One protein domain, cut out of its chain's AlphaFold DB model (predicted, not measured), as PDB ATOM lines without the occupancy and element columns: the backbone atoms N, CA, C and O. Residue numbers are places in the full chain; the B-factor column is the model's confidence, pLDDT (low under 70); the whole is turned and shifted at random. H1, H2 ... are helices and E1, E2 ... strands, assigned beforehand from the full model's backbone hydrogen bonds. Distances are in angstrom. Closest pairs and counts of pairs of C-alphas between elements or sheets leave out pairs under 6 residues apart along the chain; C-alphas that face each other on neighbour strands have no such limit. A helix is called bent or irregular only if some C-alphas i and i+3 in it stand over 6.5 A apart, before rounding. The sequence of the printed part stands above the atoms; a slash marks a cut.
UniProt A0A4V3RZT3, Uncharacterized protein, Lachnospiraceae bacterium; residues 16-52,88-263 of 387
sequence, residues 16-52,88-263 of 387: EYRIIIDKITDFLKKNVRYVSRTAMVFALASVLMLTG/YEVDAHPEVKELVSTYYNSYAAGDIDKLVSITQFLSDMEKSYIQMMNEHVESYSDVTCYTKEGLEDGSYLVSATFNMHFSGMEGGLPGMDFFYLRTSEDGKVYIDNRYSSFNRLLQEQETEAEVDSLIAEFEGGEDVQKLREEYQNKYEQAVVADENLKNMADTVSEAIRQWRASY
ATOM      1  N   GLU A  16       1.788  -1.457 -51.638       47.81
ATOM      2  CA  GLU A  16       2.143  -2.816 -51.216       47.81
ATOM      3  C   GLU A  16       3.124  -2.792 -50.042       47.81
ATOM      4  O   GLU A  16       2.854  -3.421 -49.018       47.81
ATOM      5  N   TYR A  17       4.169  -1.957 -50.108       46.94
ATOM      6  CA  TYR A  17       5.112  -1.764 -48.998       46.94
ATOM      7  C   TYR A  17       4.418  -1.294 -47.715       46.94
ATOM      8  O   TYR A  17       4.728  -1.768 -46.627       46.94
ATOM      9  N   ARG A  18       3.424  -0.403 -47.817       42.22
ATOM     10  CA  ARG A  18       2.639   0.033 -46.649       42.22
ATOM     11  C   ARG A  18       1.793  -1.084 -46.050       42.22
ATOM     12  O   ARG A  18       1.725  -1.193 -44.833       42.22
ATOM     13  N   ILE A  19       1.171  -1.912 -46.888       50.69
ATOM     14  CA  ILE A  19       0.363  -3.051 -46.435       50.69
ATOM     15  C   ILE A  19       1.245  -4.093 -45.733       50.69
ATOM     16  O   ILE A  19       0.821  -4.667 -44.730       50.69
ATOM     17  N   ILE A  20       2.463  -4.314 -46.230       48.19
ATOM     18  CA  ILE A  20       3.452  -5.214 -45.626       48.19
ATOM     19  C   ILE A  20       3.921  -4.655 -44.274       48.19
ATOM     20  O   ILE A  20       3.803  -5.343 -43.265       48.19
ATOM     21  N   ILE A  21       4.319  -3.380 -44.210       45.34
ATOM     22  CA  ILE A  21       4.743  -2.715 -42.962       45.34
ATOM     23  C   ILE A  21       3.632  -2.729 -41.901       45.34
ATOM     24  O   ILE A  21       3.907  -2.964 -40.723       45.34
ATOM     25  N   ASP A  22       2.374  -2.504 -42.290       50.34
ATOM     26  CA  ASP A  22       1.240  -2.515 -41.360       50.34
ATOM     27  C   ASP A  22       0.970  -3.929 -40.812       50.34
ATOM     28  O   ASP A  22       0.744  -4.088 -39.610       50.34
ATOM     29  N   LYS A  23       1.071  -4.971 -41.653       53.38
ATOM     30  CA  LYS A  23       0.962  -6.378 -41.223       53.38
ATOM     31  C   LYS A  23       2.102  -6.787 -40.290       53.38
ATOM     32  O   LYS A  23       1.834  -7.385 -39.248       53.38
ATOM     33  N   ILE A  24       3.334  -6.405 -40.622       48.28
ATOM     34  CA  ILE A  24       4.533  -6.636 -39.810       48.28
ATOM     35  C   ILE A  24       4.390  -5.955 -38.441       48.28
ATOM     36  O   ILE A  24       4.585  -6.565 -37.389       48.28
ATOM     37  N   THR A  25       3.969  -4.692 -38.436       47.59
ATOM     38  CA  THR A  25       3.773  -3.914 -37.209       47.59
ATOM     39  C   THR A  25       2.685  -4.526 -36.322       47.59
ATOM     40  O   THR A  25       2.825  -4.555 -35.094       47.59
ATOM     41  N   ASP A  26       1.599  -5.024 -36.913       56.97
ATOM     42  CA  ASP A  26       0.526  -5.691 -36.175       56.97
ATOM     43  C   ASP A  26       0.940  -7.080 -35.666       56.97
ATOM     44  O   ASP A  26       0.591  -7.430 -34.534       56.97
ATOM     45  N   PHE A  27       1.744  -7.836 -36.421       52.84
ATOM     46  CA  PHE A  27       2.352  -9.086 -35.962       52.84
ATOM     47  C   PHE A  27       3.269  -8.849 -34.753       52.84
ATOM     48  O   PHE A  27       3.093  -9.492 -33.716       52.84
ATOM     49  N   LEU A  28       4.172  -7.866 -34.823       48.09
ATOM     50  CA  LEU A  28       5.071  -7.508 -33.720       48.09
ATOM     51  C   LEU A  28       4.308  -7.058 -32.474       48.09
ATOM     52  O   LEU A  28       4.622  -7.486 -31.366       48.09
ATOM     53  N   LYS A  29       3.260  -6.239 -32.624       51.22
ATOM     54  CA  LYS A  29       2.411  -5.816 -31.495       51.22
ATOM     55  C   LYS A  29       1.662  -6.985 -30.861       51.22
ATOM     56  O   LYS A  29       1.472  -7.000 -29.644       51.22
ATOM     57  N   LYS A  30       1.226  -7.953 -31.668       52.44
ATOM     58  CA  LYS A  30       0.463  -9.120 -31.210       52.44
ATOM     59  C   LYS A  30       1.361 -10.189 -30.581       52.44
ATOM     60  O   LYS A  30       0.926 -10.866 -29.653       52.44
ATOM     61  N   ASN A  31       2.620 -10.270 -31.015       40.03
ATOM     62  CA  ASN A  31       3.599 -11.265 -30.583       40.03
ATOM     63  C   ASN A  31       4.748 -10.693 -29.734       40.03
ATOM     64  O   ASN A  31       5.660 -11.435 -29.392       40.03
ATOM     65  N   VAL A  32       4.694  -9.430 -29.292       40.19
ATOM     66  CA  VAL A  32       5.759  -8.759 -28.506       40.19
ATOM     67  C   VAL A  32       6.172  -9.522 -27.237       40.19
ATOM     68  O   VAL A  32       7.278  -9.371 -26.724       40.19
ATOM     69  N   ARG A  33       5.266 -10.358 -26.716       32.16
ATOM     70  CA  ARG A  33       5.477 -11.216 -25.545       32.16
ATOM     71  C   ARG A  33       6.224 -12.521 -25.871       32.16
ATOM     72  O   ARG A  33       6.829 -13.083 -24.963       32.16
ATOM     73  N   TYR A  34       6.189 -12.954 -27.134       36.41
ATOM     74  CA  TYR A  34       6.934 -14.087 -27.695       36.41
ATOM     75  C   TYR A  34       8.266 -13.637 -28.324       36.41
ATOM     76  O   TYR A  34       9.288 -14.290 -28.145       36.41
ATOM     77  N   VAL A  35       8.311 -12.453 -28.941       38.69
ATOM     78  CA  VAL A  35       9.527 -11.882 -29.554       38.69
ATOM     79  C   VAL A  35      10.635 -11.598 -28.525       38.69
ATOM     80  O   VAL A  35      11.802 -11.654 -28.877       38.69
ATOM     81  N   SER A  36      10.320 -11.365 -27.240       33.22
ATOM     82  CA  SER A  36      11.357 -11.132 -26.209       33.22
ATOM     83  C   SER A  36      11.618 -12.294 -25.242       33.22
ATOM     84  O   SER A  36      12.508 -12.193 -24.400       33.22
ATOM     85  N   ARG A  37      10.857 -13.398 -25.322       35.19
ATOM     86  CA  ARG A  37      11.027 -14.574 -24.434       35.19
ATOM     87  C   ARG A  37      11.027 -15.928 -25.147       35.19
ATOM     88  O   ARG A  37      11.346 -16.928 -24.519       35.19
ATOM     89  N   THR A  38      10.672 -15.966 -26.426       29.27
ATOM     90  CA  THR A  38      10.587 -17.171 -27.269       29.27
ATOM     91  C   THR A  38      11.505 -17.068 -28.489       29.27
ATOM     92  O   THR A  38      11.831 -18.087 -29.079       29.27
ATOM     93  N   ALA A  39      12.020 -15.871 -28.799       35.12
ATOM     94  CA  ALA A  39      13.128 -15.648 -29.733       35.12
ATOM     95  C   ALA A  39      14.504 -16.033 -29.143       35.12
ATOM     96  O   ALA A  39      15.526 -15.449 -29.493       35.12
ATOM     97  N   MET A  40      14.552 -16.999 -28.219       38.03
ATOM     98  CA  MET A  40      15.785 -17.753 -27.999       38.03
ATOM     99  C   MET A  40      15.835 -18.782 -29.117       38.03
ATOM    100  O   MET A  40      15.306 -19.885 -28.992       38.03
ATOM    101  N   VAL A  41      16.428 -18.388 -30.242       36.19
ATOM    102  CA  VAL A  41      16.904 -19.362 -31.217       36.19
ATOM    103  C   VAL A  41      17.952 -20.188 -30.507       36.19
ATOM    104  O   VAL A  41      19.075 -19.751 -30.267       36.19
ATOM    105  N   PHE A  42      17.540 -21.382 -30.119       43.03
ATOM    106  CA  PHE A  42      18.408 -22.441 -29.661       43.03
ATOM    107  C   PHE A  42      19.168 -22.997 -30.872       43.03
ATOM    108  O   PHE A  42      19.005 -24.154 -31.241       43.03
ATOM    109  N   ALA A  43      20.017 -22.165 -31.491       49.09
ATOM    110  CA  ALA A  43      21.190 -22.696 -32.168       49.09
ATOM    111  C   ALA A  43      21.900 -23.585 -31.156       49.09
ATOM    112  O   ALA A  43      21.946 -23.218 -29.983       49.09
ATOM    113  N   LEU A  44      22.423 -24.746 -31.545       50.44
ATOM    114  CA  LEU A  44      23.100 -25.620 -30.583       50.44
ATOM    115  C   LEU A  44      24.179 -24.830 -29.811       50.44
ATOM    116  O   LEU A  44      24.225 -24.889 -28.590       50.44
ATOM    117  N   ALA A  45      24.901 -23.941 -30.497       45.91
ATOM    118  CA  ALA A  45      25.739 -22.897 -29.903       45.91
ATOM    119  C   ALA A  45      25.014 -22.034 -28.843       45.91
ATOM    120  O   ALA A  45      25.468 -21.955 -27.708       45.91
ATOM    121  N   SER A  46      23.866 -21.431 -29.162       45.25
ATOM    122  CA  SER A  46      23.029 -20.658 -28.226       45.25
ATOM    123  C   SER A  46      22.455 -21.488 -27.069       45.25
ATOM    124  O   SER A  46      22.374 -20.974 -25.957       45.25
ATOM    125  N   VAL A  47      22.089 -22.762 -27.274       49.94
ATOM    126  CA  VAL A  47      21.693 -23.698 -26.200       49.94
ATOM    127  C   VAL A  47      22.847 -23.861 -25.230       49.94
ATOM    128  O   VAL A  47      22.648 -23.663 -24.036       49.94
ATOM    129  N   LEU A  48      24.041 -24.160 -25.744       49.75
ATOM    130  CA  LEU A  48      25.260 -24.328 -24.954       49.75
ATOM    131  C   LEU A  48      25.642 -23.015 -24.236       49.75
ATOM    132  O   LEU A  48      25.988 -23.022 -23.054       49.75
ATOM    133  N   MET A  49      25.478 -21.854 -24.888       49.19
ATOM    134  CA  MET A  49      25.675 -20.539 -24.257       49.19
ATOM    135  C   MET A  49      24.664 -20.270 -23.122       49.19
ATOM    136  O   MET A  49      25.009 -19.650 -22.113       49.19
ATOM    137  N   LEU A  50      23.405 -20.705 -23.269       40.41
ATOM    138  CA  LEU A  50      22.302 -20.429 -22.337       40.41
ATOM    139  C   LEU A  50      22.225 -21.410 -21.164       40.41
ATOM    140  O   LEU A  50      21.984 -20.975 -20.037       40.41
ATOM    141  N   THR A  51      22.493 -22.703 -21.370       49.72
ATOM    142  CA  THR A  51      22.780 -23.643 -20.267       49.72
ATOM    143  C   THR A  51      24.011 -23.171 -19.491       49.72
ATOM    144  O   THR A  51      24.061 -23.298 -18.265       49.72
ATOM    145  N   GLY A  52      24.922 -22.490 -20.196       43.34
ATOM    146  CA  GLY A  52      25.972 -21.615 -19.702       43.34
ATOM    147  C   GLY A  52      25.515 -20.500 -18.731       43.34
ATOM    148  O   GLY A  52      26.139 -20.221 -17.713       43.34
ATOM    149  N   TYR A  88       8.221 -23.381 -46.211       95.56
ATOM    150  CA  TYR A  88       9.600 -23.389 -46.690       95.56
ATOM    151  C   TYR A  88       9.821 -24.397 -47.830       95.56
ATOM    152  O   TYR A  88       9.166 -25.438 -47.930       95.56
ATOM    153  N   GLU A  89      10.832 -24.128 -48.644       96.88
ATOM    154  CA  GLU A  89      11.360 -25.070 -49.619       96.88
ATOM    155  C   GLU A  89      12.575 -25.811 -49.042       96.88
ATOM    156  O   GLU A  89      13.405 -25.218 -48.350       96.88
ATOM    157  N   VAL A  90      12.696 -27.114 -49.311       97.38
ATOM    158  CA  VAL A  90      13.768 -27.962 -48.756       97.38
ATOM    159  C   VAL A  90      14.826 -28.228 -49.818       97.38
ATOM    160  O   VAL A  90      14.523 -28.859 -50.830       97.38
ATOM    161  N   ASP A  91      16.052 -27.753 -49.583       95.69
ATOM    162  CA  ASP A  91      17.211 -27.876 -50.485       95.69
ATOM    163  C   ASP A  91      16.904 -27.501 -51.953       95.69
ATOM    164  O   ASP A  91      17.500 -28.030 -52.893       95.69
ATOM    165  N   ALA A  92      15.956 -26.581 -52.161       95.31
ATOM    166  CA  ALA A  92      15.490 -26.191 -53.491       95.31
ATOM    167  C   ALA A  92      16.438 -25.218 -54.212       95.31
ATOM    168  O   ALA A  92      16.408 -25.138 -55.440       95.31
ATOM    169  N   HIS A  93      17.312 -24.540 -53.460       94.19
ATOM    170  CA  HIS A  93      18.271 -23.549 -53.951       94.19
ATOM    171  C   HIS A  93      19.707 -24.085 -53.809       94.19
ATOM    172  O   HIS A  93      20.273 -24.045 -52.708       94.19
ATOM    173  N   PRO A  94      20.321 -24.616 -54.886       92.12
ATOM    174  CA  PRO A  94      21.667 -25.183 -54.832       92.12
ATOM    175  C   PRO A  94      22.721 -24.200 -54.313       92.12
ATOM    176  O   PRO A  94      23.576 -24.595 -53.533       92.12
ATOM    177  N   GLU A  95      22.635 -22.926 -54.687       94.75
ATOM    178  CA  GLU A  95      23.543 -21.864 -54.249       94.75
ATOM    179  C   GLU A  95      23.476 -21.607 -52.737       94.75
ATOM    180  O   GLU A  95      24.513 -21.436 -52.097       94.75
ATOM    181  N   VAL A  96      22.279 -21.661 -52.141       96.75
ATOM    182  CA  VAL A  96      22.083 -21.566 -50.685       96.75
ATOM    183  C   VAL A  96      22.704 -22.779 -50.003       96.75
ATOM    184  O   VAL A  96      23.466 -22.645 -49.046       96.75
ATOM    185  N   LYS A  97      22.414 -23.974 -50.527       94.44
ATOM    186  CA  LYS A  97      22.912 -25.237 -49.987       94.44
ATOM    187  C   LYS A  97      24.441 -25.315 -50.026       94.44
ATOM    188  O   LYS A  97      25.062 -25.678 -49.031       94.44
ATOM    189  N   GLU A  98      25.051 -24.954 -51.154       93.69
ATOM    190  CA  GLU A  98      26.506 -24.936 -51.324       93.69
ATOM    191  C   GLU A  98      27.163 -23.904 -50.390       93.69
ATOM    192  O   GLU A  98      28.160 -24.223 -49.737       93.69
ATOM    193  N   LEU A  99      26.579 -22.710 -50.244       97.00
ATOM    194  CA  LEU A  99      27.079 -21.674 -49.339       97.00
ATOM    195  C   LEU A  99      27.025 -22.104 -47.864       97.00
ATOM    196  O   LEU A  99      28.032 -22.004 -47.164       97.00
ATOM    197  N   VAL A 100      25.887 -22.624 -47.394       97.06
ATOM    198  CA  VAL A 100      25.716 -23.066 -45.998       97.06
ATOM    199  C   VAL A 100      26.615 -24.268 -45.680       97.06
ATOM    200  O   VAL A 100      27.243 -24.299 -44.621       97.06
ATOM    201  N   SER A 101      26.759 -25.234 -46.596       92.69
ATOM    202  CA  SER A 101      27.711 -26.342 -46.415       92.69
ATOM    203  C   SER A 101      29.165 -25.848 -46.383       92.69
ATOM    204  O   SER A 101      29.946 -26.316 -45.554       92.69
ATOM    205  N   THR A 102      29.533 -24.874 -47.226       94.00
ATOM    206  CA  THR A 102      30.869 -24.247 -47.192       94.00
ATOM    207  C   THR A 102      31.113 -23.537 -45.863       94.00
ATOM    208  O   THR A 102      32.196 -23.664 -45.291       94.00
ATOM    209  N   TYR A 103      30.106 -22.826 -45.351       96.50
ATOM    210  CA  TYR A 103      30.169 -22.154 -44.057       96.50
ATOM    211  C   TYR A 103      30.453 -23.141 -42.929       96.50
ATOM    212  O   TYR A 103      31.440 -22.960 -42.228       96.50
ATOM    213  N   TYR A 104      29.678 -24.223 -42.793       95.00
ATOM    214  CA  TYR A 104      29.900 -25.205 -41.723       95.00
ATOM    215  C   TYR A 104      31.254 -25.916 -41.814       95.00
ATOM    216  O   TYR A 104      31.879 -26.157 -40.782       95.00
ATOM    217  N   ASN A 105      31.741 -26.203 -43.025       90.56
ATOM    218  CA  ASN A 105      33.089 -26.744 -43.216       90.56
ATOM    219  C   ASN A 105      34.172 -25.787 -42.736       90.56
ATOM    220  O   ASN A 105      35.060 -26.173 -41.981       90.56
ATOM    221  N   SER A 106      34.074 -24.530 -43.160       93.31
ATOM    222  CA  SER A 106      35.044 -23.499 -42.798       93.31
ATOM    223  C   SER A 106      34.973 -23.192 -41.298       93.31
ATOM    224  O   SER A 106      35.999 -23.010 -40.654       93.31
ATOM    225  N   TYR A 107      33.770 -23.223 -40.720       93.06
ATOM    226  CA  TYR A 107      33.520 -23.048 -39.293       93.06
ATOM    227  C   TYR A 107      34.168 -24.161 -38.463       93.06
ATOM    228  O   TYR A 107      34.936 -23.868 -37.552       93.06
ATOM    229  N   ALA A 108      33.900 -25.431 -38.790       90.06
ATOM    230  CA  ALA A 108      34.508 -26.569 -38.095       90.06
ATOM    231  C   ALA A 108      36.032 -26.584 -38.242       90.06
ATOM    232  O   ALA A 108      36.719 -26.974 -37.311       90.06
ATOM    233  N   ALA A 109      36.562 -26.137 -39.382       89.75
ATOM    234  CA  ALA A 109      37.997 -26.075 -39.641       89.75
ATOM    235  C   ALA A 109      38.698 -24.838 -39.046       89.75
ATOM    236  O   ALA A 109      39.919 -24.740 -39.144       89.75
ATOM    237  N   GLY A 110      37.956 -23.877 -38.480       91.31
ATOM    238  CA  GLY A 110      38.522 -22.601 -38.036       91.31
ATOM    239  C   GLY A 110      39.103 -21.754 -39.180       91.31
ATOM    240  O   GLY A 110      39.959 -20.904 -38.945       91.31
ATOM    241  N   ASP A 111      38.660 -21.978 -40.419       94.00
ATOM    242  CA  ASP A 111      39.165 -21.317 -41.625       94.00
ATOM    243  C   ASP A 111      38.539 -19.922 -41.781       94.00
ATOM    244  O   ASP A 111      37.556 -19.707 -42.502       94.00
ATOM    245  N   ILE A 112      39.099 -18.966 -41.036       95.31
ATOM    246  CA  ILE A 112      38.615 -17.584 -40.981       95.31
ATOM    247  C   ILE A 112      38.700 -16.897 -42.349       95.31
ATOM    248  O   ILE A 112      37.783 -16.158 -42.706       95.31
ATOM    249  N   ASP A 113      39.737 -17.160 -43.142       95.62
ATOM    250  CA  ASP A 113      39.896 -16.544 -44.462       95.62
ATOM    251  C   ASP A 113      38.782 -16.990 -45.416       95.62
ATOM    252  O   ASP A 113      38.148 -16.157 -46.082       95.62
ATOM    253  N   LYS A 114      38.464 -18.293 -45.442       94.88
ATOM    254  CA  LYS A 114      37.342 -18.792 -46.243       94.88
ATOM    255  C   LYS A 114      36.016 -18.238 -45.733       94.88
ATOM    256  O   LYS A 114      35.212 -17.802 -46.560       94.88
ATOM    257  N   LEU A 115      35.802 -18.172 -44.416       96.69
ATOM    258  CA  LEU A 115      34.598 -17.575 -43.824       96.69
ATOM    259  C   LEU A 115      34.433 -16.102 -44.218       96.69
ATOM    260  O   LEU A 115      33.363 -15.709 -44.680       96.69
ATOM    261  N   VAL A 116      35.487 -15.291 -44.131       97.31
ATOM    262  CA  VAL A 116      35.467 -13.882 -44.563       97.31
ATOM    263  C   VAL A 116      35.162 -13.762 -46.063       97.31
ATOM    264  O   VAL A 116      34.507 -12.813 -46.483       97.31
ATOM    265  N   SER A 117      35.560 -14.736 -46.886       96.19
ATOM    266  CA  SER A 117      35.289 -14.716 -48.333       96.19
ATOM    267  C   SER A 117      33.830 -15.012 -48.732       96.19
ATOM    268  O   SER A 117      33.436 -14.748 -49.878       96.19
ATOM    269  N   ILE A 118      33.037 -15.590 -47.822       96.81
ATOM    270  CA  ILE A 118      31.646 -16.025 -48.064       96.81
ATOM    271  C   ILE A 118      30.619 -15.333 -47.152       96.81
ATOM    272  O   ILE A 118      29.416 -15.558 -47.291       96.81
ATOM    273  N   THR A 119      31.081 -14.486 -46.234       97.75
ATOM    274  CA  THR A 119      30.248 -13.737 -45.287       97.75
ATOM    275  C   THR A 119      30.415 -12.235 -45.493       97.75
ATOM    276  O   THR A 119      31.389 -11.759 -46.074       97.75
ATOM    277  N   GLN A 120      29.459 -11.468 -44.983       97.69
ATOM    278  CA  GLN A 120      29.662 -10.067 -44.638       97.69
ATOM    279  C   GLN A 120      29.370  -9.875 -43.156       97.69
ATOM    280  O   GLN A 120      28.546 -10.588 -42.587       97.69
ATOM    281  N   PHE A 121      30.026  -8.882 -42.549       96.81
ATOM    282  CA  PHE A 121      29.845  -8.515 -41.142       96.81
ATOM    283  C   PHE A 121      30.237  -9.598 -40.119       96.81
ATOM    284  O   PHE A 121      29.771  -9.570 -38.984       96.81
ATOM    285  N   LEU A 122      31.122 -10.529 -40.484       96.62
ATOM    286  CA  LEU A 122      31.737 -11.452 -39.528       96.62
ATOM    287  C   LEU A 122      32.685 -10.676 -38.594       96.62
ATOM    288  O   LEU A 122      33.727 -10.179 -39.038       96.62
ATOM    289  N   SER A 123      32.314 -10.531 -37.320       94.75
ATOM    290  CA  SER A 123      33.062  -9.711 -36.355       94.75
ATOM    291  C   SER A 123      34.332 -10.388 -35.857       94.75
ATOM    292  O   SER A 123      34.477 -11.605 -35.929       94.75
ATOM    293  N   ASP A 124      35.239  -9.614 -35.263       94.69
ATOM    294  CA  ASP A 124      36.432 -10.173 -34.619       94.69
ATOM    295  C   ASP A 124      36.092 -11.022 -33.380       94.69
ATOM    296  O   ASP A 124      36.792 -11.995 -33.087       94.69
ATOM    297  N   MET A 125      34.978 -10.726 -32.700       92.50
ATOM    298  CA  MET A 125      34.487 -11.551 -31.595       92.50
ATOM    299  C   MET A 125      33.956 -12.891 -32.107       92.50
ATOM    300  O   MET A 125      34.253 -13.926 -31.520       92.50
ATOM    301  N   GLU A 126      33.215 -12.889 -33.216       94.50
ATOM    302  CA  GLU A 126      32.696 -14.106 -33.838       94.50
ATOM    303  C   GLU A 126      33.839 -14.950 -34.417       94.50
ATOM    304  O   GLU A 126      33.861 -16.159 -34.213       94.50
ATOM    305  N   LYS A 127      34.865 -14.335 -35.021       95.56
ATOM    306  CA  LYS A 127      36.090 -15.046 -35.438       95.56
ATOM    307  C   LYS A 127      36.791 -15.719 -34.256       95.56
ATOM    308  O   LYS A 127      37.135 -16.895 -34.341       95.56
ATOM    309  N   SER A 128      36.957 -15.006 -33.139       93.62
ATOM    310  CA  SER A 128      37.543 -15.573 -31.915       93.62
ATOM    311  C   SER A 128      36.695 -16.717 -31.349       93.62
ATOM    312  O   SER A 128      37.226 -17.733 -30.904       93.62
ATOM    313  N   TYR A 129      35.370 -16.578 -31.395       91.31
ATOM    314  CA  TYR A 129      34.441 -17.631 -30.999       91.31
ATOM    315  C   TYR A 129      34.574 -18.878 -31.881       91.31
ATOM    316  O   TYR A 129      34.596 -19.993 -31.364       91.31
ATOM    317  N   ILE A 130      34.707 -18.701 -33.197       93.81
ATOM    318  CA  ILE A 130      34.896 -19.788 -34.165       93.81
ATOM    319  C   ILE A 130      36.187 -20.555 -33.885       93.81
ATOM    320  O   ILE A 130      36.162 -21.782 -33.855       93.81
ATOM    321  N   GLN A 131      37.288 -19.851 -33.616       92.19
ATOM    322  CA  GLN A 131      38.561 -20.480 -33.247       92.19
ATOM    323  C   GLN A 131      38.427 -21.336 -31.983       92.19
ATOM    324  O   GLN A 131      38.874 -22.477 -31.969       92.19
ATOM    325  N   MET A 132      37.742 -20.837 -30.951       91.44
ATOM    326  CA  MET A 132      37.476 -21.632 -29.747       91.44
ATOM    327  C   MET A 132      36.588 -22.850 -30.048       91.44
ATOM    328  O   MET A 132      36.844 -23.944 -29.553       91.44
ATOM    329  N   MET A 133      35.565 -22.698 -30.891       89.38
ATOM    330  CA  MET A 133      34.694 -23.816 -31.265       89.38
ATOM    331  C   MET A 133      35.424 -24.889 -32.084       89.38
ATOM    332  O   MET A 133      35.128 -26.070 -31.902       89.38
ATOM    333  N   ASN A 134      36.378 -24.510 -32.941       91.06
ATOM    334  CA  ASN A 134      37.212 -25.432 -33.720       91.06
ATOM    335  C   ASN A 134      38.006 -26.411 -32.831       91.06
ATOM    336  O   ASN A 134      38.181 -27.565 -33.207       91.06
ATOM    337  N   GLU A 135      38.400 -26.016 -31.615       91.31
ATOM    338  CA  GLU A 135      39.077 -26.921 -30.669       91.31
ATOM    339  C   GLU A 135      38.178 -28.084 -30.201       91.31
ATOM    340  O   GLU A 135      38.661 -29.120 -29.731       91.31
ATOM    341  N   HIS A 136      36.860 -27.926 -30.325       89.50
ATOM    342  CA  HIS A 136      35.867 -28.852 -29.792       89.50
ATOM    343  C   HIS A 136      35.011 -29.538 -30.858       89.50
ATOM    344  O   HIS A 136      34.515 -30.639 -30.613       89.50
ATOM    345  N   VAL A 137      34.800 -28.897 -32.008       89.81
ATOM    346  CA  VAL A 137      33.928 -29.371 -33.085       89.81
ATOM    347  C   VAL A 137      34.772 -29.804 -34.272       89.81
ATOM    348  O   VAL A 137      35.468 -29.001 -34.879       89.81
ATOM    349  N   GLU A 138      34.659 -31.078 -34.626       89.31
ATOM    350  CA  GLU A 138      35.441 -31.707 -35.690       89.31
ATOM    351  C   GLU A 138      34.803 -31.514 -37.065       89.31
ATOM    352  O   GLU A 138      35.496 -31.292 -38.059       89.31
ATOM    353  N   SER A 139      33.475 -31.637 -37.132       89.94
ATOM    354  CA  SER A 139      32.714 -31.523 -38.375       89.94
ATOM    355  C   SER A 139      31.215 -31.342 -38.121       89.94
ATOM    356  O   SER A 139      30.712 -31.493 -37.005       89.94
ATOM    357  N   TYR A 140      30.491 -31.046 -39.194       91.06
ATOM    358  CA  TYR A 140      29.033 -31.043 -39.244       91.06
ATOM    359  C   TYR A 140      28.593 -31.997 -40.344       91.06
ATOM    360  O   TYR A 140      29.203 -31.995 -41.398       91.06
ATOM    361  N   SER A 141      27.529 -32.769 -40.160       89.81
ATOM    362  CA  SER A 141      26.959 -33.626 -41.205       89.81
ATOM    363  C   SER A 141      25.450 -33.424 -41.329       89.81
ATOM    364  O   SER A 141      24.860 -32.639 -40.588       89.81
ATOM    365  N   ASP A 142      24.827 -34.092 -42.304       91.50
ATOM    366  CA  ASP A 142      23.378 -34.055 -42.546       91.50
ATOM    367  C   ASP A 142      22.797 -32.632 -42.639       91.50
ATOM    368  O   ASP A 142      21.689 -32.352 -42.172       91.50
ATOM    369  N   VAL A 143      23.559 -31.714 -43.246       94.56
ATOM    370  CA  VAL A 143      23.126 -30.328 -43.423       94.56
ATOM    371  C   VAL A 143      21.879 -30.311 -44.317       94.56
ATOM    372  O   VAL A 143      21.904 -30.879 -45.401       94.56
ATOM    373  N   THR A 144      20.794 -29.657 -43.915       96.44
ATOM    374  CA  THR A 144      19.582 -29.476 -44.747       96.44
ATOM    375  C   THR A 144      19.118 -28.032 -44.638       96.44
ATOM    376  O   THR A 144      19.050 -27.504 -43.528       96.44
ATOM    377  N   CYS A 145      18.823 -27.387 -45.766       98.19
ATOM    378  CA  CYS A 145      18.403 -25.988 -45.823       98.19
ATOM    379  C   CYS A 145      16.900 -25.878 -46.089       98.19
ATOM    380  O   CYS A 145      16.394 -26.365 -47.099       98.19
ATOM    381  N   TYR A 146      16.202 -25.185 -45.194       98.19
ATOM    382  CA  TYR A 146      14.777 -24.886 -45.270       98.19
ATOM    383  C   TYR A 146      14.622 -23.392 -45.533       98.19
ATOM    384  O   TYR A 146      14.932 -22.572 -44.665       98.19
ATOM    385  N   THR A 147      14.201 -23.049 -46.745       98.19
ATOM    386  CA  THR A 147      14.375 -21.712 -47.314       98.19
ATOM    387  C   THR A 147      13.039 -21.032 -47.564       98.19
ATOM    388  O   THR A 147      12.096 -21.660 -48.041       98.19
ATOM    389  N   LYS A 148      12.974 -19.736 -47.267       97.31
ATOM    390  CA  LYS A 148      11.960 -18.812 -47.782       97.31
ATOM    391  C   LYS A 148      12.649 -17.589 -48.376       97.31
ATOM    392  O   LYS A 148      13.782 -17.278 -48.006       97.31
ATOM    393  N   GLU A 149      11.954 -16.893 -49.266       96.25
ATOM    394  CA  GLU A 149      12.426 -15.628 -49.834       96.25
ATOM    395  C   GLU A 149      12.617 -14.568 -48.736       96.25
ATOM    396  O   GLU A 149      11.852 -14.489 -47.769       96.25
ATOM    397  N   GLY A 150      13.676 -13.776 -48.874       95.31
ATOM    398  CA  GLY A 150      14.036 -12.697 -47.964       95.31
ATOM    399  C   GLY A 150      13.417 -11.349 -48.345       95.31
ATOM    400  O   GLY A 150      12.409 -11.271 -49.047       95.31
ATOM    401  N   LEU A 151      13.999 -10.261 -47.831       92.88
ATOM    402  CA  LEU A 151      13.468  -8.908 -48.035       92.88
ATOM    403  C   LEU A 151      13.692  -8.407 -49.468       92.88
ATOM    404  O   LEU A 151      12.862  -7.686 -50.024       92.88
ATOM    405  N   GLU A 152      14.838  -8.763 -50.041       94.19
ATOM    406  CA  GLU A 152      15.244  -8.420 -51.400       94.19
ATOM    407  C   GLU A 152      15.136  -9.627 -52.340       94.19
ATOM    408  O   GLU A 152      15.272 -10.773 -51.914       94.19
ATOM    409  N   ASP A 153      14.949  -9.371 -53.637       92.75
ATOM    410  CA  ASP A 153      15.003 -10.418 -54.664       92.75
ATOM    411  C   ASP A 153      16.375 -11.117 -54.634       92.75
ATOM    412  O   ASP A 153      17.417 -10.455 -54.666       92.75
ATOM    413  N   GLY A 154      16.374 -12.447 -54.521       93.31
ATOM    414  CA  GLY A 154      17.592 -13.240 -54.335       93.31
ATOM    415  C   GLY A 154      18.209 -13.153 -52.932       93.31
ATOM    416  O   GLY A 154      19.382 -13.481 -52.760       93.31
ATOM    417  N   SER A 155      17.471 -12.684 -51.925       97.75
ATOM    418  CA  SER A 155      17.825 -12.873 -50.510       97.75
ATOM    419  C   SER A 155      17.001 -14.011 -49.912       97.75
ATOM    420  O   SER A 155      15.917 -14.311 -50.402       97.75
ATOM    421  N   TYR A 156      17.502 -14.649 -48.856       98.31
ATOM    422  CA  TYR A 156      16.904 -15.867 -48.312       98.31
ATOM    423  C   TYR A 156      16.895 -15.874 -46.785       98.31
ATOM    424  O   TYR A 156      17.880 -15.524 -46.133       98.31
ATOM    425  N   LEU A 157      15.786 -16.343 -46.221       98.38
ATOM    426  CA  LEU A 157      15.638 -16.733 -44.822       98.38
ATOM    427  C   LEU A 157      15.826 -18.247 -44.754       98.38
ATOM    428  O   LEU A 157      15.045 -18.992 -45.349       98.38
ATOM    429  N   VAL A 158      16.857 -18.711 -44.050       98.38
ATOM    430  CA  VAL A 158      17.241 -20.125 -44.067       98.38
ATOM    431  C   VAL A 158      17.283 -20.666 -42.649       98.38
ATOM    432  O   VAL A 158      18.079 -20.219 -41.829       98.38
ATOM    433  N   SER A 159      16.460 -21.671 -42.361       97.31
ATOM    434  CA  SER A 159      16.721 -22.578 -41.239       97.31
ATOM    435  C   SER A 159      17.610 -23.705 -41.744       97.31
ATOM    436  O   SER A 159      17.236 -24.401 -42.683       97.31
ATOM    437  N   ALA A 160      18.782 -23.893 -41.148       97.31
ATOM    438  CA  ALA A 160      19.695 -24.970 -41.502       97.31
ATOM    439  C   ALA A 160      19.765 -25.981 -40.363       97.31
ATOM    440  O   ALA A 160      20.112 -25.622 -39.240       97.31
ATOM    441  N   THR A 161      19.466 -27.242 -40.642       96.62
ATOM    442  CA  THR A 161      19.625 -28.327 -39.668       96.62
ATOM    443  C   THR A 161      20.893 -29.104 -39.947       96.62
ATOM    444  O   THR A 161      21.319 -29.145 -41.093       96.62
ATOM    445  N   PHE A 162      21.480 -29.725 -38.930       94.56
ATOM    446  CA  PHE A 162      22.739 -30.465 -39.042       94.56
ATOM    447  C   PHE A 162      22.903 -31.455 -37.883       94.56
ATOM    448  O   PHE A 162      22.189 -31.381 -36.884       94.56
ATOM    449  N   ASN A 163      23.898 -32.331 -37.984       93.75
ATOM    450  CA  ASN A 163      24.471 -33.094 -36.881       93.75
ATOM    451  C   ASN A 163      25.885 -32.575 -36.593       93.75
ATOM    452  O   ASN A 163      26.748 -32.613 -37.461       93.75
ATOM    453  N   MET A 164      26.129 -32.072 -35.383       92.75
ATOM    454  CA  MET A 164      27.438 -31.576 -34.949       92.75
ATOM    455  C   MET A 164      28.264 -32.717 -34.354       92.75
ATOM    456  O   MET A 164      27.816 -33.370 -33.409       92.75
ATOM    457  N   HIS A 165      29.468 -32.933 -34.874       92.25
ATOM    458  CA  HIS A 165      30.405 -33.944 -34.391       92.25
ATOM    459  C   HIS A 165      31.513 -33.283 -33.582       92.25
ATOM    460  O   HIS A 165      32.211 -32.396 -34.070       92.25
ATOM    461  N   PHE A 166      31.673 -33.714 -32.335       89.50
ATOM    462  CA  PHE A 166      32.750 -33.232 -31.479       89.50
ATOM    463  C   PHE A 166      34.028 -34.035 -31.692       89.50
ATOM    464  O   PHE A 166      33.972 -35.245 -31.920       89.50
ATOM    465  N   SER A 167      35.162 -33.367 -31.503       87.94
ATOM    466  CA  SER A 167      36.496 -33.940 -31.648       87.94
ATOM    467  C   SER A 167      36.669 -35.225 -30.843       87.94
ATOM    468  O   SER A 167      36.537 -35.245 -29.615       87.94
ATOM    469  N   GLY A 168      36.995 -36.310 -31.550       87.44
ATOM    470  CA  GLY A 168      37.325 -37.598 -30.939       87.44
ATOM    471  C   GLY A 168      36.133 -38.348 -30.340       87.44
ATOM    472  O   GLY A 168      36.337 -39.227 -29.495       87.44
ATOM    473  N   MET A 169      34.904 -38.025 -30.752       86.56
ATOM    474  CA  MET A 169      33.701 -38.725 -30.311       86.56
ATOM    475  C   MET A 169      32.926 -39.350 -31.468       86.56
ATOM    476  O   MET A 169      32.769 -38.765 -32.534       86.56
ATOM    477  N   GLU A 170      32.395 -40.548 -31.227       89.75
ATOM    478  CA  GLU A 170      31.422 -41.155 -32.131       89.75
ATOM    479  C   GLU A 170      30.030 -40.546 -31.911       89.75
ATOM    480  O   GLU A 170      29.652 -40.199 -30.792       89.75
ATOM    481  N   GLY A 171      29.244 -40.465 -32.984       88.25
ATOM    482  CA  GLY A 171      27.916 -39.854 -32.957       88.25
ATOM    483  C   GLY A 171      27.956 -38.337 -33.143       88.25
ATOM    484  O   GLY A 171      29.013 -37.735 -33.320       88.25
ATOM    485  N   GLY A 172      26.782 -37.715 -33.172       89.31
ATOM    486  CA  GLY A 172      26.645 -36.274 -33.355       89.31
ATOM    487  C   GLY A 172      25.402 -35.744 -32.658       89.31
ATOM    488  O   GLY A 172      24.454 -36.493 -32.407       89.31
ATOM    489  N   LEU A 173      25.421 -34.456 -32.323       89.69
ATOM    490  CA  LEU A 173      24.280 -33.768 -31.734       89.69
ATOM    491  C   LEU A 173      23.472 -33.050 -32.818       89.69
ATOM    492  O   LEU A 173      24.014 -32.162 -33.483       89.69
ATOM    493  N   PRO A 174      22.183 -33.397 -32.988       93.94
ATOM    494  CA  PRO A 174      21.292 -32.689 -33.892       93.94
ATOM    495  C   PRO A 174      21.168 -31.226 -33.478       93.94
ATOM    496  O   PRO A 174      20.977 -30.918 -32.301       93.94
ATOM    497  N   GLY A 175      21.238 -30.331 -34.453       88.25
ATOM    498  CA  GLY A 175      21.102 -28.900 -34.256       88.25
ATOM    499  C   GLY A 175      20.344 -28.242 -35.397       88.25
ATOM    500  O   GLY A 175      20.116 -28.827 -36.457       88.25
ATOM    501  N   MET A 176      19.934 -27.006 -35.143       92.31
ATOM    502  CA  MET A 176      19.290 -26.127 -36.105       92.31
ATOM    503  C   MET A 176      19.809 -24.715 -35.869       92.31
ATOM    504  O   MET A 176      19.857 -24.286 -34.723       92.31
ATOM    505  N   ASP A 177      20.177 -23.998 -36.922       92.75
ATOM    506  CA  ASP A 177      20.557 -22.585 -36.866       92.75
ATOM    507  C   ASP A 177      19.793 -21.782 -37.925       92.75
ATOM    508  O   ASP A 177      19.140 -22.350 -38.805       92.75
ATOM    509  N   PHE A 178      19.853 -20.461 -37.819       95.69
ATOM    510  CA  PHE A 178      19.246 -19.529 -38.756       95.69
ATOM    511  C   PHE A 178      20.315 -18.717 -39.493       95.69
ATOM    512  O   PHE A 178      21.254 -18.213 -38.878       95.69
ATOM    513  N   PHE A 179      20.113 -18.520 -40.796       97.75
ATOM    514  CA  PHE A 179      20.914 -17.631 -41.629       97.75
ATOM    515  C   PHE A 179      20.024 -16.676 -42.426       97.75
ATOM    516  O   PHE A 179      19.009 -17.084 -42.995       97.75
ATOM    517  N   TYR A 180      20.458 -15.418 -42.527       98.25
ATOM    518  CA  TYR A 180      19.970 -14.491 -43.544       98.25
ATOM    519  C   TYR A 180      21.022 -14.365 -44.643       98.25
ATOM    520  O   TYR A 180      22.153 -13.943 -44.387       98.25
ATOM    521  N   LEU A 181      20.665 -14.777 -45.856       98.56
ATOM    522  CA  LEU A 181      21.538 -14.719 -47.024       98.56
ATOM    523  C   LEU A 181      21.094 -13.569 -47.912       98.56
ATOM    524  O   LEU A 181      19.902 -13.349 -48.112       98.56
ATOM    525  N   ARG A 182      22.056 -12.856 -48.484       98.00
ATOM    526  CA  ARG A 182      21.804 -11.763 -49.424       98.00
ATOM    527  C   ARG A 182      22.621 -11.980 -50.684       98.00
ATOM    528  O   ARG A 182      23.626 -12.686 -50.670       98.00
ATOM    529  N   THR A 183      22.200 -11.329 -51.757       96.19
ATOM    530  CA  THR A 183      22.921 -11.332 -53.028       96.19
ATOM    531  C   THR A 183      23.631  -9.995 -53.219       96.19
ATOM    532  O   THR A 183      23.026  -8.933 -53.068       96.19
ATOM    533  N   SER A 184      24.934 -10.024 -53.502       94.06
ATOM    534  CA  SER A 184      25.711  -8.825 -53.832       94.06
ATOM    535  C   SER A 184      25.426  -8.340 -55.255       94.06
ATOM    536  O   SER A 184      24.807  -9.027 -56.064       94.06
ATOM    537  N   GLU A 185      25.893  -7.133 -55.591       91.88
ATOM    538  CA  GLU A 185      25.656  -6.516 -56.908       91.88
ATOM    539  C   GLU A 185      26.193  -7.344 -58.093       91.88
ATOM    540  O   GLU A 185      25.713  -7.205 -59.218       91.88
ATOM    541  N   ASP A 186      27.181  -8.207 -57.853       91.81
ATOM    542  CA  ASP A 186      27.761  -9.139 -58.825       91.81
ATOM    543  C   ASP A 186      26.997 -10.474 -58.937       91.81
ATOM    544  O   ASP A 186      27.375 -11.331 -59.738       91.81
ATOM    545  N   GLY A 187      25.913 -10.647 -58.176       91.75
ATOM    546  CA  GLY A 187      25.076 -11.845 -58.180       91.75
ATOM    547  C   GLY A 187      25.574 -12.973 -57.273       91.75
ATOM    548  O   GLY A 187      25.026 -14.072 -57.336       91.75
ATOM    549  N   LYS A 188      26.604 -12.744 -56.446       94.81
ATOM    550  CA  LYS A 188      27.092 -13.747 -55.491       94.81
ATOM    551  C   LYS A 188      26.236 -13.745 -54.218       94.81
ATOM    552  O   LYS A 188      26.025 -12.704 -53.602       94.81
ATOM    553  N   VAL A 189      25.780 -14.922 -53.794       97.38
ATOM    554  CA  VAL A 189      25.093 -15.091 -52.505       97.38
ATOM    555  C   VAL A 189      26.129 -15.122 -51.373       97.38
ATOM    556  O   VAL A 189      27.172 -15.767 -51.504       97.38
ATOM    557  N   TYR A 190      25.856 -14.430 -50.270       98.19
ATOM    558  CA  TYR A 190      26.686 -14.395 -49.062       98.19
ATOM    559  C   TYR A 190      25.818 -14.428 -47.795       98.19
ATOM    560  O   TYR A 190      24.636 -14.083 -47.834       98.19
ATOM    561  N   ILE A 191      26.404 -14.829 -46.666       98.69
ATOM    562  CA  ILE A 191      25.742 -14.813 -45.350       98.69
ATOM    563  C   ILE A 191      25.946 -13.439 -44.693       98.69
ATOM    564  O   ILE A 191      27.078 -12.969 -44.591       98.69
ATOM    565  N   ASP A 192      24.869 -12.792 -44.242       98.44
ATOM    566  CA  ASP A 192      24.927 -11.536 -43.480       98.44
ATOM    567  C   ASP A 192      24.984 -11.843 -41.972       98.44
ATOM    568  O   ASP A 192      23.960 -12.068 -41.318       98.44
ATOM    569  N   ASN A 193      26.198 -11.867 -41.408       97.06
ATOM    570  CA  ASN A 193      26.445 -12.270 -40.020       97.06
ATOM    571  C   ASN A 193      25.878 -11.300 -38.974       97.06
ATOM    572  O   ASN A 193      25.775 -11.667 -37.806       97.06
ATOM    573  N   ARG A 194      25.374 -10.118 -39.362       96.75
ATOM    574  CA  ARG A 194      24.581  -9.283 -38.435       96.75
ATOM    575  C   ARG A 194      23.344 -10.022 -37.926       96.75
ATOM    576  O   ARG A 194      22.872  -9.730 -36.831       96.75
ATOM    577  N   TYR A 195      22.835 -10.988 -38.687       96.06
ATOM    578  CA  TYR A 195      21.662 -11.780 -38.318       96.06
ATOM    579  C   TYR A 195      22.010 -13.200 -37.858       96.06
ATOM    580  O   TYR A 195      21.095 -13.998 -37.640       96.06
ATOM    581  N   SER A 196      23.301 -13.518 -37.679       91.44
ATOM    582  CA  SER A 196      23.716 -14.809 -37.128       91.44
ATOM    583  C   SER A 196      23.178 -14.986 -35.706       91.44
ATOM    584  O   SER A 196      22.909 -14.021 -34.977       91.44
ATOM    585  N   SER A 197      23.027 -16.239 -35.277       85.00
ATOM    586  CA  SER A 197      22.649 -16.558 -33.897       85.00
ATOM    587  C   SER A 197      23.616 -15.948 -32.874       85.00
ATOM    588  O   SER A 197      23.183 -15.537 -31.794       85.00
ATOM    589  N   PHE A 198      24.893 -15.800 -33.241       86.69
ATOM    590  CA  PHE A 198      25.918 -15.150 -32.434       86.69
ATOM    591  C   PHE A 198      25.612 -13.668 -32.185       86.69
ATOM    592  O   PHE A 198      25.456 -13.266 -31.025       86.69
ATOM    593  N   ASN A 199      25.441 -12.858 -33.240       89.50
ATOM    594  CA  ASN A 199      25.134 -11.438 -33.056       89.50
ATOM    595  C   ASN A 199      23.755 -11.231 -32.420       89.50
ATOM    596  O   ASN A 199      23.582 -10.349 -31.587       89.50
ATOM    597  N   ARG A 200      22.763 -12.074 -32.726       85.44
ATOM    598  CA  ARG A 200      21.443 -11.973 -32.082       85.44
ATOM    599  C   ARG A 200      21.489 -12.231 -30.577       85.44
ATOM    600  O   ARG A 200      20.688 -11.659 -29.838       85.44
ATOM    601  N   LEU A 201      22.421 -13.066 -30.118       79.12
ATOM    602  CA  LEU A 201      22.625 -13.350 -28.701       79.12
ATOM    603  C   LEU A 201      23.460 -12.272 -27.996       79.12
ATOM    604  O   LEU A 201      23.154 -11.912 -26.857       79.12
ATOM    605  N   LEU A 202      24.529 -11.791 -28.634       81.69
ATOM    606  CA  LEU A 202      25.489 -10.872 -28.013       81.69
ATOM    607  C   LEU A 202      25.209  -9.394 -28.294       81.69
ATOM    608  O   LEU A 202      25.651  -8.548 -27.518       81.69
ATOM    609  N   GLN A 203      24.436  -9.104 -29.338       86.81
ATOM    610  CA  GLN A 203      24.043  -7.768 -29.785       86.81
ATOM    611  C   GLN A 203      25.245  -6.831 -29.957       86.81
ATOM    612  O   GLN A 203      25.210  -5.671 -29.552       86.81
ATOM    613  N   GLU A 204      26.332  -7.358 -30.514       87.00
ATOM    614  CA  GLU A 204      27.580  -6.616 -30.714       87.00
ATOM    615  C   GLU A 204      27.549  -5.711 -31.953       87.00
ATOM    616  O   GLU A 204      28.310  -4.749 -32.039       87.00
ATOM    617  N   GLN A 205      26.642  -5.988 -32.888       92.19
ATOM    618  CA  GLN A 205      26.412  -5.217 -34.100       92.19
ATOM    619  C   GLN A 205      24.940  -4.836 -34.236       92.19
ATOM    620  O   GLN A 205      24.037  -5.606 -33.895       92.19
ATOM    621  N   GLU A 206      24.701  -3.642 -34.777       93.75
ATOM    622  CA  GLU A 206      23.355  -3.149 -35.066       93.75
ATOM    623  C   GLU A 206      22.735  -3.871 -36.274       93.75
ATOM    624  O   GLU A 206      23.397  -4.135 -37.282       93.75
ATOM    625  N   THR A 207      21.435  -4.140 -36.172       94.81
ATOM    626  CA  THR A 207      20.609  -4.790 -37.195       94.81
ATOM    627  C   THR A 207      19.597  -3.819 -37.803       94.81
ATOM    628  O   THR A 207      19.298  -2.754 -37.252       94.81
ATOM    629  N   GLU A 208      19.060  -4.169 -38.974       93.69
ATOM    630  CA  GLU A 208      18.020  -3.385 -39.638       93.69
ATOM    631  C   GLU A 208      16.638  -3.855 -39.166       93.69
ATOM    632  O   GLU A 208      16.269  -5.015 -39.333       93.69
ATOM    633  N   ALA A 209      15.838  -2.937 -38.615       91.12
ATOM    634  CA  ALA A 209      14.558  -3.277 -37.987       91.12
ATOM    635  C   ALA A 209      13.566  -3.991 -38.927       91.12
ATOM    636  O   ALA A 209      12.749  -4.789 -38.471       91.12
ATOM    637  N   GLU A 210      13.609  -3.700 -40.229       92.19
ATOM    638  CA  GLU A 210      12.756  -4.356 -41.229       92.19
ATOM    639  C   GLU A 210      13.141  -5.831 -41.409       92.19
ATOM    640  O   GLU A 210      12.261  -6.692 -41.410       92.19
ATOM    641  N   VAL A 211      14.443  -6.130 -41.450       93.88
ATOM    642  CA  VAL A 211      14.955  -7.504 -41.530       93.88
ATOM    643  C   VAL A 211      14.683  -8.255 -40.226       93.88
ATOM    644  O   VAL A 211      14.173  -9.368 -40.270       93.88
ATOM    645  N   ASP A 212      14.894  -7.632 -39.062       90.94
ATOM    646  CA  ASP A 212      14.558  -8.243 -37.765       90.94
ATOM    647  C   ASP A 212      13.082  -8.651 -37.682       90.94
ATOM    648  O   ASP A 212      12.723  -9.693 -37.129       90.94
ATOM    649  N   SER A 213      12.210  -7.817 -38.246       89.06
ATOM    650  CA  SER A 213      10.779  -8.075 -38.261       89.06
ATOM    651  C   SER A 213      10.410  -9.228 -39.194       89.06
ATOM    652  O   SER A 213       9.585 -10.064 -38.826       89.06
ATOM    653  N   LEU A 214      11.045  -9.288 -40.367       93.00
ATOM    654  CA  LEU A 214      10.897 -10.383 -41.320       93.00
ATOM    655  C   LEU A 214      11.386 -11.714 -40.726       93.00
ATOM    656  O   LEU A 214      10.694 -12.725 -40.821       93.00
ATOM    657  N   ILE A 215      12.532 -11.705 -40.040       94.12
ATOM    658  CA  ILE A 215      13.064 -12.874 -39.328       94.12
ATOM    659  C   ILE A 215      12.078 -13.334 -38.251       94.12
ATOM    660  O   ILE A 215      11.789 -14.524 -38.149       94.12
ATOM    661  N   ALA A 216      11.514 -12.413 -37.467       89.06
ATOM    662  CA  ALA A 216      10.534 -12.760 -36.439       89.06
ATOM    663  C   ALA A 216       9.248 -13.378 -37.023       89.06
ATOM    664  O   ALA A 216       8.652 -14.256 -36.394       89.06
ATOM    665  N   GLU A 217       8.810 -12.931 -38.203       88.31
ATOM    666  CA  GLU A 217       7.685 -13.528 -38.931       88.31
ATOM    667  C   GLU A 217       8.024 -14.941 -39.419       88.31
ATOM    668  O   GLU A 217       7.282 -15.877 -39.117       88.31
ATOM    669  N   PHE A 218       9.177 -15.110 -40.073       93.31
ATOM    670  CA  PHE A 218       9.694 -16.406 -40.516       93.31
ATOM    671  C   PHE A 218       9.788 -17.410 -39.363       93.31
ATOM    672  O   PHE A 218       9.214 -18.496 -39.417       93.31
ATOM    673  N   GLU A 219      10.443 -17.025 -38.268       90.19
ATOM    674  CA  GLU A 219      10.608 -17.867 -37.085       90.19
ATOM    675  C   GLU A 219       9.289 -18.170 -36.376       90.19
ATOM    676  O   GLU A 219       9.204 -19.173 -35.661       90.19
ATOM    677  N   GLY A 220       8.291 -17.298 -36.527       86.62
ATOM    678  CA  GLY A 220       6.928 -17.462 -36.030       86.62
ATOM    679  C   GLY A 220       6.038 -18.357 -36.898       86.62
ATOM    680  O   GLY A 220       4.946 -18.712 -36.448       86.62
ATOM    681  N   GLY A 221       6.482 -18.724 -38.105       87.88
ATOM    682  CA  GLY A 221       5.763 -19.613 -39.016       87.88
ATOM    683  C   GLY A 221       5.517 -20.999 -38.416       87.88
ATOM    684  O   GLY A 221       6.360 -21.550 -37.709       87.88
ATOM    685  N   GLU A 222       4.339 -21.575 -38.676       89.81
ATOM    686  CA  GLU A 222       3.950 -22.890 -38.135       89.81
ATOM    687  C   GLU A 222       4.900 -24.010 -38.596       89.81
ATOM    688  O   GLU A 222       5.208 -24.924 -37.834       89.81
ATOM    689  N   ASP A 223       5.356 -23.936 -39.842       93.62
ATOM    690  CA  ASP A 223       6.334 -24.832 -40.452       93.62
ATOM    691  C   ASP A 223       7.691 -24.761 -39.731       93.62
ATOM    692  O   ASP A 223       8.220 -25.793 -39.307       93.62
ATOM    693  N   VAL A 224       8.212 -23.553 -39.501       92.44
ATOM    694  CA  VAL A 224       9.496 -23.330 -38.816       92.44
ATOM    695  C   VAL A 224       9.420 -23.703 -37.330       92.44
ATOM    696  O   VAL A 224      10.349 -24.310 -36.798       92.44
ATOM    697  N   GLN A 225       8.307 -23.410 -36.645       90.50
ATOM    698  CA  GLN A 225       8.104 -23.821 -35.249       90.50
ATOM    699  C   GLN A 225       8.071 -25.348 -35.104       90.50
ATOM    700  O   GLN A 225       8.715 -25.884 -34.204       90.50
ATOM    701  N   LYS A 226       7.394 -26.065 -36.013       91.50
ATOM    702  CA  LYS A 226       7.395 -27.538 -36.010       91.50
ATOM    703  C   LYS A 226       8.786 -28.111 -36.233       91.50
ATOM    704  O   LYS A 226       9.169 -29.040 -35.528       91.50
ATOM    705  N   LEU A 227       9.542 -27.553 -37.180       93.19
ATOM    706  CA  LEU A 227      10.920 -27.971 -37.432       93.19
ATOM    707  C   LEU A 227      11.799 -27.767 -36.187       93.19
ATOM    708  O   LEU A 227      12.542 -28.665 -35.791       93.19
ATOM    709  N   ARG A 228      11.658 -26.616 -35.521       87.56
ATOM    710  CA  ARG A 228      12.359 -26.307 -34.269       87.56
ATOM    711  C   ARG A 228      12.012 -27.301 -33.161       87.56
ATOM    712  O   ARG A 228      12.914 -27.819 -32.509       87.56
ATOM    713  N   GLU A 229      10.729 -27.589 -32.954       86.94
ATOM    714  CA  GLU A 229      10.280 -28.585 -31.972       86.94
ATOM    715  C   GLU A 229      10.812 -29.987 -32.298       86.94
ATOM    716  O   GLU A 229      11.245 -30.714 -31.403       86.94
ATOM    717  N   GLU A 230      10.819 -30.378 -33.573       92.25
ATOM    718  CA  GLU A 230      11.373 -31.657 -34.015       92.25
ATOM    719  C   GLU A 230      12.858 -31.778 -33.651       92.25
ATOM    720  O   GLU A 230      13.261 -32.761 -33.025       92.25
ATOM    721  N   TYR A 231      13.673 -30.784 -34.008       91.06
ATOM    722  CA  TYR A 231      15.115 -30.835 -33.766       91.06
ATOM    723  C   TYR A 231      15.486 -30.658 -32.293       91.06
ATOM    724  O   TYR A 231      16.423 -31.308 -31.832       91.06
ATOM    725  N   GLN A 232      14.699 -29.904 -31.521       85.31
ATOM    726  CA  GLN A 232      14.826 -29.863 -30.064       85.31
ATOM    727  C   GLN A 232      14.607 -31.256 -29.451       85.31
ATOM    728  O   GLN A 232      15.421 -31.726 -28.657       85.31
ATOM    729  N   ASN A 233      13.550 -31.960 -29.867       85.94
ATOM    730  CA  ASN A 233      13.282 -33.317 -29.393       85.94
ATOM    731  C   ASN A 233      14.390 -34.303 -29.803       85.94
ATOM    732  O   ASN A 233      14.759 -35.172 -29.011       85.94
ATOM    733  N   LYS A 234      14.932 -34.182 -31.024       91.31
ATOM    734  CA  LYS A 234      16.071 -34.999 -31.480       91.31
ATOM    735  C   LYS A 234      17.313 -34.756 -30.623       91.31
ATOM    736  O   LYS A 234      17.950 -35.723 -30.209       91.31
ATOM    737  N   TYR A 235      17.626 -33.496 -30.325       87.44
ATOM    738  CA  TYR A 235      18.733 -33.129 -29.446       87.44
ATOM    739  C   TYR A 235      18.573 -33.735 -28.046       87.44
ATOM    740  O   TYR A 235      19.469 -34.427 -27.562       87.44
ATOM    741  N   GLU A 236      17.410 -33.536 -27.416       85.56
ATOM    742  CA  GLU A 236      17.116 -34.058 -26.076       85.56
ATOM    743  C   GLU A 236      17.237 -35.584 -26.014       85.56
ATOM    744  O   GLU A 236      17.804 -36.133 -25.069       85.56
ATOM    745  N   GLN A 237      16.752 -36.282 -27.042       89.00
ATOM    746  CA  GLN A 237      16.899 -37.731 -27.144       89.00
ATOM    747  C   GLN A 237      18.362 -38.152 -27.301       89.00
ATOM    748  O   GLN A 237      18.772 -39.116 -26.656       89.00
ATOM    749  N   ALA A 238      19.154 -37.436 -28.105       87.94
ATOM    750  CA  ALA A 238      20.565 -37.746 -28.322       87.94
ATOM    751  C   ALA A 238      21.384 -37.632 -27.024       87.94
ATOM    752  O   ALA A 238      22.093 -38.571 -26.667       87.94
ATOM    753  N   VAL A 239      21.221 -36.546 -26.260       85.62
ATOM    754  CA  VAL A 239      21.954 -36.352 -24.989       85.62
ATOM    755  C   VAL A 239      21.472 -37.267 -23.858       85.62
ATOM    756  O   VAL A 239      22.211 -37.524 -22.911       85.62
ATOM    757  N   VAL A 240      20.236 -37.772 -23.921       89.19
ATOM    758  CA  VAL A 240      19.742 -38.799 -22.985       89.19
ATOM    759  C   VAL A 240      20.264 -40.186 -23.360       89.19
ATOM    760  O   VAL A 240      20.528 -41.000 -22.474       89.19
ATOM    761  N   ALA A 241      20.387 -40.472 -24.657       94.06
ATOM    762  CA  ALA A 241      20.852 -41.758 -25.158       94.06
ATOM    763  C   ALA A 241      22.367 -41.952 -24.987       94.06
ATOM    764  O   ALA A 241      22.803 -43.089 -24.804       94.06
ATOM    765  N   ASP A 242      23.145 -40.867 -25.022       91.62
ATOM    766  CA  ASP A 242      24.603 -40.902 -24.927       91.62
ATOM    767  C   ASP A 242      25.138 -39.906 -23.883       91.62
ATOM    768  O   ASP A 242      25.185 -38.689 -24.087       91.62
ATOM    769  N   GLU A 243      25.580 -40.448 -22.745       93.12
ATOM    770  CA  GLU A 243      26.157 -39.667 -21.648       93.12
ATOM    771  C   GLU A 243      27.484 -38.992 -22.042       93.12
ATOM    772  O   GLU A 243      27.791 -37.920 -21.520       93.12
ATOM    773  N   ASN A 244      28.257 -39.551 -22.983       93.38
ATOM    774  CA  ASN A 244      29.495 -38.924 -23.458       93.38
ATOM    775  C   ASN A 244      29.186 -37.690 -24.306       93.38
ATOM    776  O   ASN A 244      29.776 -36.636 -24.065       93.38
ATOM    777  N   LEU A 245      28.216 -37.787 -25.226       87.38
ATOM    778  CA  LEU A 245      27.760 -36.631 -26.005       87.38
ATOM    779  C   LEU A 245      27.228 -35.525 -25.092       87.38
ATOM    780  O   LEU A 245      27.562 -34.354 -25.278       87.38
ATOM    781  N   LYS A 246      26.462 -35.891 -24.057       89.38
ATOM    782  CA  LYS A 246      26.002 -34.936 -23.044       89.38
ATOM    783  C   LYS A 246      27.167 -34.277 -22.295       89.38
ATOM    784  O   LYS A 246      27.175 -33.061 -22.131       89.38
ATOM    785  N   ASN A 247      28.137 -35.058 -21.823       88.56
ATOM    786  CA  ASN A 247      29.277 -34.530 -21.071       88.56
ATOM    787  C   ASN A 247      30.154 -33.608 -21.930       88.56
ATOM    788  O   ASN A 247      30.663 -32.606 -21.425       88.56
ATOM    789  N   MET A 248      30.309 -33.904 -23.223       88.38
ATOM    790  CA  MET A 248      31.001 -32.987 -24.125       88.38
ATOM    791  C   MET A 248      30.190 -31.720 -24.368       88.38
ATOM    792  O   MET A 248      30.759 -30.639 -24.296       88.38
ATOM    793  N   ALA A 249      28.876 -31.815 -24.574       85.44
ATOM    794  CA  ALA A 249      28.025 -30.631 -24.661       85.44
ATOM    795  C   ALA A 249      28.183 -29.739 -23.413       85.44
ATOM    796  O   ALA A 249      28.387 -28.531 -23.523       85.44
ATOM    797  N   ASP A 250      28.195 -30.325 -22.214       84.94
ATOM    798  CA  ASP A 250      28.453 -29.580 -20.976       84.94
ATOM    799  C   ASP A 250      29.867 -28.956 -20.958       84.94
ATOM    800  O   ASP A 250      30.037 -27.821 -20.509       84.94
ATOM    801  N   THR A 251      30.871 -29.663 -21.485       89.31
ATOM    802  CA  THR A 251      32.261 -29.178 -21.593       89.31
ATOM    803  C   THR A 251      32.372 -27.988 -22.541       89.31
ATOM    804  O   THR A 251      32.946 -26.968 -22.170       89.31
ATOM    805  N   VAL A 252      31.773 -28.072 -23.730       86.50
ATOM    806  CA  VAL A 252      31.756 -26.975 -24.707       86.50
ATOM    807  C   VAL A 252      30.967 -25.785 -24.167       86.50
ATOM    808  O   VAL A 252      31.414 -24.650 -24.285       86.50
ATOM    809  N   SER A 253      29.848 -26.021 -23.474       84.00
ATOM    810  CA  SER A 253      29.105 -24.956 -22.778       84.00
ATOM    811  C   SER A 253      29.987 -24.203 -21.774       84.00
ATOM    812  O   SER A 253      29.905 -22.980 -21.650       84.00
ATOM    813  N   GLU A 254      30.844 -24.923 -21.047       84.06
ATOM    814  CA  GLU A 254      31.794 -24.326 -20.110       84.06
ATOM    815  C   GLU A 254      32.940 -23.592 -20.817       84.06
ATOM    816  O   GLU A 254      33.285 -22.483 -20.409       84.06
ATOM    817  N   ALA A 255      33.476 -24.138 -21.909       87.00
ATOM    818  CA  ALA A 255      34.477 -23.460 -22.733       87.00
ATOM    819  C   ALA A 255      33.950 -22.121 -23.274       87.00
ATOM    820  O   ALA A 255      34.615 -21.096 -23.146       87.00
ATOM    821  N   ILE A 256      32.701 -22.090 -23.753       84.44
ATOM    822  CA  ILE A 256      32.025 -20.866 -24.202       84.44
ATOM    823  C   ILE A 256      31.940 -19.828 -23.075       84.44
ATOM    824  O   ILE A 256      32.220 -18.647 -23.294       84.44
ATOM    825  N   ARG A 257      31.561 -20.238 -21.856       83.31
ATOM    826  CA  ARG A 257      31.524 -19.328 -20.695       83.31
ATOM    827  C   ARG A 257      32.897 -18.726 -20.418       83.31
ATOM    828  O   ARG A 257      32.997 -17.526 -20.166       83.31
ATOM    829  N   GLN A 258      33.931 -19.563 -20.432       89.62
ATOM    830  CA  GLN A 258      35.299 -19.152 -20.135       89.62
ATOM    831  C   GLN A 258      35.835 -18.211 -21.207       89.62
ATOM    832  O   GLN A 258      36.329 -17.142 -20.856       89.62
ATOM    833  N   TRP A 259      35.645 -18.552 -22.483       91.44
ATOM    834  CA  TRP A 259      35.957 -17.688 -23.617       91.44
ATOM    835  C   TRP A 259      35.257 -16.333 -23.498       91.44
ATOM    836  O   TRP A 259      35.897 -15.292 -23.584       91.44
ATOM    837  N   ARG A 260      33.955 -16.308 -23.188       85.69
ATOM    838  CA  ARG A 260      33.219 -15.047 -23.020       85.69
ATOM    839  C   ARG A 260      33.753 -14.204 -21.859       85.69
ATOM    840  O   ARG A 260      33.732 -12.979 -21.935       85.69
ATOM    841  N   ALA A 261      34.186 -14.841 -20.770       87.75
ATOM    842  CA  ALA A 261      34.751 -14.156 -19.610       87.75
ATOM    843  C   ALA A 261      36.183 -13.647 -19.847       87.75
ATOM    844  O   ALA A 261      36.596 -12.687 -19.196       87.75
ATOM    845  N   SER A 262      36.939 -14.292 -20.742       88.94
ATOM    846  CA  SER A 262      38.315 -13.924 -21.082       88.94
ATOM    847  C   SER A 262      38.421 -13.009 -22.301       88.94
ATOM    848  O   SER A 262      39.436 -12.325 -22.438       88.94
ATOM    849  N   TYR A 263      37.398 -12.973 -23.162       86.31
ATOM    850  CA  TYR A 263      37.414 -12.193 -24.390       86.31
ATOM    851  C   TYR A 263      37.658 -10.711 -24.101       86.31
ATOM    852  O   TYR A 263      36.962 -10.069 -23.307       86.31
TER     853      TYR A 263
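AT A GLANCE: This is residues 16 to 52 and 88 to 263 of the 387 residues of an uncharacterized protein of Lachnospiraceae bacterium (UniProt A0A4V3RZT3). A strongly twisted sheet of four strands, E1 to E4, curls like part of a barrel round helix H3, while the long helix H8 runs along E2 and E3 on the other side and H7 crosses over E2. H9 makes a corner with H8 and folds back to H5, short H2 lies between H9 and the sheet, and H1, farthest from the mean of the C-alphas, packs on H7. The printed part has 213 residues, with nine named helices and four named strands in the order H1 H2 H3 H4 H5 E1 E2 E3 E4 H6 H7 H8 H9; the sheet order is E1 E2 E3 E4, antiparallel, and the class is mixed. It is compact, with a radius of gyration of the C-alphas of 17.0 A, and spans 53 by 38 by 35 A.

HOW THE PARTS SIT: Begin at H1, residues 16 to 35, which is irregular, with C-alphas 30 and 33 7.9 A apart. It touches H7, residues 209 to 220, through residues 213 to 217 of H7 alone; the closest C-alphas, those of Ile 24 and Ser 213, are 6.6 A apart. Next look at H2, residues 44 to 51, which touches residues 249 to 257 alone of H9, residues 243 to 262, about perpendicular at 76 degrees; the closest C-alphas, Leu 48 and Ser 253, are 4.5 A apart. H2 only just touches H6, residues 197 to 202, with 3 pairs of C-alphas within 8 A, the closest Ser 46 and Ser 197 at 7.0 A. H3, residues 94 to 108, and H4, residues 112 to 118, form a hairpin at a shallow tilt of 11 degrees, opposite ways, the closest C-alphas being Ser 106 and Leu 115 at 6.0 A. H5, residues 124 to 134, touches residues 252 to 259 alone of H9 at a shallow tilt of 29 degrees, opposite ways, closest at the C-alphas of Met 132 and Trp 259, 7.4 A. Then come E1, residues 137 to 149, E2, 156 to 166, E3, 173 to 183, and E4, 189 to 192, a meander, each strand the antiparallel neighbour of the one before. Within hydrogen-bond range are N 144 and O 161 at 2.9 A, N 160 and O 177 at 2.8 A, and N 182 and O 190 at 2.9 A. The sheet curls round H3, and the C-alphas of Ala 108 and Ser 139 are their closest to E1 at 5.3 A. There are three layers, helices on both faces: H7 and H8, residues 222 to 241, on one and H3 on the other. H8 lies over E2 and E3 at a height of 9.0 A over the sheet, along the strands at 4 degrees to E3 on the local plane. H8 and H9 touch only at the corner by their link, Val 239 and Lys 246 having the closest C-alphas at 4.7 A. In H2 to H9 every O i to N i+4 pair is within hydrogen-bond range; in H1, 14 of 16.

IN THESE COORDINATES: Find C-alpha 16, where H1 begins, at (2.143, -2.816, -51.216); H1 spans 24.6 A. H3 spans 21.1 A, H8 and H9 28.5 A each. E1 starts at C-alpha 137, (33.928, -29.371, -33.085), and spans 30.5 A; E2 spans 28.9 A and E3 31.0 A. H9 ends at C-alpha 262, (38.315, -13.924, -21.082).

THE WHOLE: The two C-alphas farthest apart, Arg 18 and Gly 168, are 53.5 A apart. Residues 53 to 87 are not printed; C-alphas 52 and 88 are 31.6 A apart across the cut. Of the links printed whole, none is long. Mean pLDDT of the printed part is 83.9, and residues 16 to 52 are under 70.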